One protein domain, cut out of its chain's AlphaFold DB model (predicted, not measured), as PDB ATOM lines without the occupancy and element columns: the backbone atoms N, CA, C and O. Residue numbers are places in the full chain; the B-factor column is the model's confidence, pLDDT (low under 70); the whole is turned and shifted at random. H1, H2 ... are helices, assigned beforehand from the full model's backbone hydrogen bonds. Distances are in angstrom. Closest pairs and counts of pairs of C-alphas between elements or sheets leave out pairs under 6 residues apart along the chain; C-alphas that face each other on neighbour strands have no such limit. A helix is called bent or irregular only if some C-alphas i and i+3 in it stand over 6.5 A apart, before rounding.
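What this domain is: This is residues 8 to 54 of the 60 residues of an uncharacterized protein of Streptomyces sp. A1547 (UniProt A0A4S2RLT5). Two helices lie nearly in line, H2 and H1 running opposite ways from starts near each other, and a wide open loop, residues 23 to 38, leads from the end of H1 back to the start of H2. Residues 43 to 54 of H2 stick out as a free arm and make much of the length. The printed part has 47 residues with two named helices, H1 then H2, and no named strand; the class is all helix. It is extended, with a radius of gyration of the C-alphas of 15.6 A and spans of 50 by 22 by 11 A.

Where its parts are: H2, residues 39 to 54, is 24.1 A long and ends at C-alpha 54 (94.817, 11.188, 19.402). H1, residues 9 to 22, is 19.9 A long and begins at C-alpha 9 (98.620, 2.405, -9.977). H1 is irregular: C-alphas 14 and 17 are 7.4 A apart. H2 is neither bent nor irregular, but only just: C-alphas 51 and 54 are 6.2 A apart.

How they stand to each other: H2 and H1 are close but not clearly touching; their closest C-alphas, those of Pro 39 and Met 9, are 7.1 A apart. They run opposite ways at a shallow tilt of 8 degrees. O i to N i+4 pairs are within hydrogen-bond range in 11 of 12 in H2 and 4 of 10 in H1, where 9 of 11 O i to N i+3 pairs are within range.

The domain as a whole: The C-alphas farthest apart, those of Ala 22 and Arg 54, are 50.6 A apart. The link from H1 to H2 is long, 16 residues, and its residues 28 to 33 stand free. The printed part has no cut; pLDDT is under 70 at residues 53 to 54.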
ATOM      1  N   LEU A   8      94.801   0.329  -7.850       97.31
ATOM      2  CA  LEU A   8      96.132   0.825  -7.495       97.31
ATOM      3  C   LEU A   8      96.994   1.021  -8.745       97.31
ATOM      4  O   LEU A   8      97.102   0.103  -9.559       97.31
ATOM      5  N   MET A   9      97.685   2.157  -8.865       97.38
ATOM      6  CA  MET A   9      98.620   2.405  -9.977       97.38
ATOM      7  C   MET A   9      99.721   1.333 -10.052       97.38
ATOM      8  O   MET A   9     100.117   0.920 -11.139       97.38
ATOM      9  N   SER A  10     100.150   0.796  -8.903       97.38
ATOM     10  CA  SER A  10     101.133  -0.293  -8.832       97.38
ATOM     11  C   SER A  10     100.654  -1.606  -9.462       97.38
ATOM     12  O   SER A  10     101.486  -2.430  -9.840       97.38
ATOM     13  N   ASN A  11      99.344  -1.806  -9.660       94.56
ATOM     14  CA  ASN A  11      98.839  -2.975 -10.383       94.56
ATOM     15  C   ASN A  11      99.322  -3.003 -11.841       94.56
ATOM     16  O   ASN A  11      99.456  -4.090 -12.398       94.56
ATOM     17  N   LEU A  12      99.626  -1.844 -12.440       94.38
ATOM     18  CA  LEU A  12     100.149  -1.757 -13.808       94.38
ATOM     19  C   LEU A  12     101.558  -2.342 -13.945       94.38
ATOM     20  O   LEU A  12     101.951  -2.728 -15.042       94.38
ATOM     21  N   LEU A  13     102.308  -2.483 -12.845       95.75
ATOM     22  CA  LEU A  13     103.634  -3.110 -12.874       95.75
ATOM     23  C   LEU A  13     103.567  -4.569 -13.352       95.75
ATOM     24  O   LEU A  13     104.513  -5.067 -13.959       95.75
ATOM     25  N   ARG A  14     102.423  -5.242 -13.163       94.69
ATOM     26  CA  ARG A  14     102.184  -6.584 -13.719       94.69
ATOM     27  C   ARG A  14     102.164  -6.612 -15.247       94.69
ATOM     28  O   ARG A  14     102.384  -7.669 -15.826       94.69
ATOM     29  N   SER A  15     101.905  -5.481 -15.897       95.25
ATOM     30  CA  SER A  15     101.850  -5.370 -17.355       95.25
ATOM     31  C   SER A  15     103.215  -5.105 -17.991       95.25
ATOM     32  O   SER A  15     103.303  -5.156 -19.214       95.25
ATOM     33  N   LEU A  16     104.279  -4.859 -17.213       96.19
ATOM     34  CA  LEU A  16     105.612  -4.545 -17.751       96.19
ATOM     35  C   LEU A  16     106.124  -5.565 -18.786       96.19
ATOM     36  O   LEU A  16     106.587  -5.120 -19.837       96.19
ATOM     37  N   PRO A  17     106.005  -6.896 -18.583       95.19
ATOM     38  CA  PRO A  17     106.437  -7.860 -19.597       95.19
ATOM     39  C   PRO A  17     105.669  -7.708 -20.915       95.19
ATOM     40  O   PRO A  17     106.259  -7.691 -21.991       95.19
ATOM     41  N   THR A  18     104.348  -7.535 -20.835       95.88
ATOM     42  CA  THR A  18     103.482  -7.404 -22.010       95.88
ATOM     43  C   THR A  18     103.688  -6.076 -22.733       95.88
ATOM     44  O   THR A  18     103.678  -6.041 -23.960       95.88
ATOM     45  N   ILE A  19     103.955  -4.996 -21.995       96.50
ATOM     46  CA  ILE A  19     104.361  -3.713 -22.576       96.50
ATOM     47  C   ILE A  19     105.691  -3.879 -23.319       96.50
ATOM     48  O   ILE A  19     105.803  -3.430 -24.454       96.50
ATOM     49  N   GLY A  20     106.671  -4.562 -22.721       96.81
ATOM     50  CA  GLY A  20     107.963  -4.815 -23.363       96.81
ATOM     51  C   GLY A  20     107.850  -5.615 -24.666       96.81
ATOM     52  O   GLY A  20     108.616  -5.377 -25.594       96.81
ATOM     53  N   GLN A  21     106.884  -6.530 -24.758       97.06
ATOM     54  CA  GLN A  21     106.679  -7.375 -25.941       97.06
ATOM     55  C   GLN A  21     105.776  -6.743 -27.009       97.06
ATOM     56  O   GLN A  21     106.032  -6.909 -28.199       97.06
ATOM     57  N   ALA A  22     104.705  -6.056 -26.606       96.62
ATOM     58  CA  ALA A  22     103.626  -5.631 -27.504       96.62
ATOM     59  C   ALA A  22     103.377  -4.115 -27.509       96.62
ATOM     60  O   ALA A  22     102.514  -3.640 -28.249       96.62
ATOM     61  N   GLY A  23     104.072  -3.348 -26.663       96.56
ATOM     62  CA  GLY A  23     103.878  -1.902 -26.519       96.56
ATOM     63  C   GLY A  23     102.485  -1.514 -26.015       96.56
ATOM     64  O   GLY A  23     102.036  -0.395 -26.253       96.56
ATOM     65  N   ARG A  24     101.758  -2.447 -25.386       93.44
ATOM     66  CA  ARG A  24     100.344  -2.291 -25.021       93.44
ATOM     67  C   ARG A  24     100.035  -2.920 -23.669       93.44
ATOM     68  O   ARG A  24     100.719  -3.835 -23.213       93.44
ATOM     69  N   ILE A  25      98.959  -2.435 -23.060       92.00
ATOM     70  CA  ILE A  25      98.347  -3.006 -21.862       92.00
ATOM     71  C   ILE A  25      97.044  -3.690 -22.279       92.00
ATOM     72  O   ILE A  25      96.263  -3.119 -23.036       92.00
ATOM     73  N   PHE A  26      96.802  -4.895 -21.766       91.12
ATOM     74  CA  PHE A  26      95.576  -5.651 -22.010       91.12
ATOM     75  C   PHE A  26      94.760  -5.718 -20.719       91.12
ATOM     76  O   PHE A  26      95.145  -6.409 -19.776       91.12
ATOM     77  N   LEU A  27      93.647  -4.986 -20.675       90.38
ATOM     78  CA  LEU A  27      92.696  -4.979 -19.564       90.38
ATOM     79  C   LEU A  27      91.270  -5.194 -20.098       90.38
ATOM     80  O   LEU A  27      90.941  -4.648 -21.152       90.38
ATOM     81  N   PRO A  28      90.395  -5.903 -19.362       90.31
ATOM     82  CA  PRO A  28      88.974  -6.024 -19.691       90.31
ATOM     83  C   PRO A  28      88.217  -4.744 -19.288       90.31
ATOM     84  O   PRO A  28      87.323  -4.785 -18.448       90.31
ATOM     85  N   ALA A  29      88.646  -3.595 -19.813       90.50
ATOM     86  CA  ALA A  29      88.128  -2.278 -19.440       90.50
ATOM     87  C   ALA A  29      87.308  -1.604 -20.550       90.50
ATOM     88  O   ALA A  29      86.546  -0.698 -20.235       90.50
ATOM     89  N   ASP A  30      87.432  -2.041 -21.809       91.94
ATOM     90  CA  ASP A  30      86.819  -1.368 -22.966       91.94
ATOM     91  C   ASP A  30      87.073   0.160 -22.903       91.94
ATOM     92  O   ASP A  30      88.201   0.571 -22.618       91.94
ATOM     93  N   ASP A  31      86.048   1.000 -23.063       94.25
ATOM     94  CA  ASP A  31      86.147   2.461 -22.920       94.25
ATOM     95  C   ASP A  31      85.993   2.982 -21.471       94.25
ATOM     96  O   ASP A  31      85.916   4.199 -21.234       94.25
ATOM     97  N   ALA A  32      85.946   2.093 -20.469       93.94
ATOM     98  CA  ALA A  32      85.707   2.477 -19.081       93.94
ATOM     99  C   ALA A  32      86.788   3.425 -18.541       93.94
ATOM    100  O   ALA A  32      87.995   3.257 -18.736       93.94
ATOM    101  N   ARG A  33      86.349   4.426 -17.773       93.75
ATOM    102  CA  ARG A  33      87.246   5.323 -17.041       93.75
ATOM    103  C   ARG A  33      87.663   4.659 -15.731       93.75
ATOM    104  O   ARG A  33      86.831   4.434 -14.856       93.75
ATOM    105  N   VAL A  34      88.956   4.377 -15.582       91.88
ATOM    106  CA  VAL A  34      89.520   3.804 -14.352       91.88
ATOM    107  C   VAL A  34      90.136   4.918 -13.511       91.88
ATOM    108  O   VAL A  34      91.163   5.487 -13.873       91.88
ATOM    109  N   ALA A  35      89.524   5.216 -12.365       94.62
ATOM    110  CA  ALA A  35      90.120   6.093 -11.363       94.62
ATOM    111  C   ALA A  35      91.214   5.326 -10.608       94.62
ATOM    112  O   ALA A  35      90.924   4.463  -9.772       94.62
ATOM    113  N   MET A  36      92.470   5.609 -10.944       95.94
ATOM    114  CA  MET A  36      93.624   4.980 -10.310       95.94
ATOM    115  C   MET A  36      94.137   5.819  -9.141       95.94
ATOM    116  O   MET A  36      94.079   7.044  -9.189       95.94
ATOM    117  N   ILE A  37      94.654   5.151  -8.111       98.06
ATOM    118  CA  ILE A  37      95.238   5.792  -6.926       98.06
ATOM    119  C   ILE A  37      96.673   5.312  -6.706       98.06
ATOM    120  O   ILE A  37      96.961   4.114  -6.839       98.06
ATOM    121  N   ASP A  38      97.579   6.230  -6.373       98.00
ATOM    122  CA  ASP A  38      98.925   5.861  -5.942       98.00
ATOM    123  C   ASP A  38      98.835   5.220  -4.539       98.00
ATOM    124  O   ASP A  38      98.206   5.782  -3.637       98.00
ATOM    125  N   PRO A  39      99.443   4.042  -4.302       98.06
ATOM    126  CA  PRO A  39      99.485   3.441  -2.968       98.06
ATOM    127  C   PRO A  39     100.034   4.367  -1.868       98.06
ATOM    128  O   PRO A  39      99.670   4.211  -0.700       98.06
ATOM    129  N   ARG A  40     100.889   5.337  -2.212       98.06
ATOM    130  CA  ARG A  40     101.435   6.342  -1.287       98.06
ATOM    131  C   ARG A  40     100.365   7.303  -0.780       98.06
ATOM    132  O   ARG A  40     100.415   7.679   0.387       98.06
ATOM    133  N   ASP A  41      99.368   7.625  -1.596       97.56
ATOM    134  CA  ASP A  41      98.249   8.471  -1.174       97.56
ATOM    135  C   ASP A  41      97.339   7.720  -0.197       97.56
ATOM    136  O   ASP A  41      96.914   8.267   0.822       97.56
ATOM    137  N   VAL A  42      97.117   6.422  -0.436       97.44
ATOM    138  CA  VAL A  42      96.405   5.553   0.516       97.44
ATOM    139  C   VAL A  42      97.154   5.495   1.852       97.44
ATOM    140  O   VAL A  42      96.530   5.586   2.913       97.44
ATOM    141  N   ALA A  43      98.487   5.394   1.817       97.25
ATOM    142  CA  ALA A  43      99.318   5.425   3.017       97.25
ATOM    143  C   ALA A  43      99.237   6.780   3.745       97.25
ATOM    144  O   ALA A  43      99.091   6.798   4.968       97.25
ATOM    145  N   ALA A  44      99.257   7.903   3.024       97.19
ATOM    146  CA  ALA A  44      99.088   9.232   3.609       97.19
ATOM    147  C   ALA A  44      97.724   9.377   4.310       97.19
ATOM    148  O   ALA A  44      97.664   9.836   5.454       97.19
ATOM    149  N   CYS A  45      96.641   8.902   3.685       95.75
ATOM    150  CA  CYS A  45      95.326   8.836   4.327       95.75
ATOM    151  C   CYS A  45      95.344   7.961   5.587       95.75
ATOM    152  O   CYS A  45      94.780   8.351   6.608       95.75
ATOM    153  N   ALA A  46      96.002   6.799   5.548       95.81
ATOM    154  CA  ALA A  46      96.111   5.919   6.711       95.81
ATOM    155  C   ALA A  46      96.840   6.602   7.876       95.81
ATOM    156  O   ALA A  46      96.363   6.548   9.009       95.81
ATOM    157  N   VAL A  47      97.947   7.294   7.597       96.38
ATOM    158  CA  VAL A  47      98.695   8.062   8.601       96.38
ATOM    159  C   VAL A  47      97.824   9.159   9.207       96.38
ATOM    160  O   VAL A  47      97.766   9.264  10.431       96.38
ATOM    161  N   ALA A  48      97.119   9.936   8.381       93.94
ATOM    162  CA  ALA A  48      96.238  11.002   8.857       93.94
ATOM    163  C   ALA A  48      95.142  10.470   9.793       93.94
ATOM    164  O   ALA A  48      94.876  11.061  10.837       93.94
ATOM    165  N   VAL A  49      94.553   9.319   9.461       93.50
ATOM    166  CA  VAL A  49      93.537   8.666  10.295       93.50
ATOM    167  C   VAL A  49      94.141   8.186  11.607       93.50
ATOM    168  O   VAL A  49      93.679   8.577  12.673       93.50
ATOM    169  N   LEU A  50      95.197   7.376  11.543       93.69
ATOM    170  CA  LEU A  50      95.811   6.775  12.729       93.69
ATOM    171  C   LEU A  50      96.394   7.831  13.677       93.69
ATOM    172  O   LEU A  50      96.323   7.678  14.894       93.69
ATOM    173  N   CYS A  51      96.952   8.918  13.137       91.56
ATOM    174  CA  CYS A  51      97.549   9.986  13.936       91.56
ATOM    175  C   CYS A  51      96.530  11.049  14.379       91.56
ATOM    176  O   CYS A  51      96.726  11.653  15.432       91.56
ATOM    177  N   GLY A  52      95.443  11.254  13.629       79.00
ATOM    178  CA  GLY A  52      94.350  12.169  13.978       79.00
ATOM    179  C   GLY A  52      93.430  11.648  15.090       79.00
ATOM    180  O   GLY A  52      92.738  12.432  15.732       79.00
ATOM    181  N   GLN A  53      93.455  10.344  15.384       61.09
ATOM    182  CA  GLN A  53      92.676   9.743  16.475       61.09
ATOM    183  C   GLN A  53      93.203  10.043  17.895       61.09
ATOM    184  O   GLN A  53      92.574   9.626  18.863       61.09
ATOM    185  N   ARG A  54      94.295  10.808  18.067       57.38
ATOM    186  CA  ARG A  54      94.817  11.188  19.402       57.38
ATOM    187  C   ARG A  54      93.973  12.232  20.162       57.38
ATOM    188  O   ARG A  54      94.368  12.625  21.249       57.38
TER     189      ARG A  54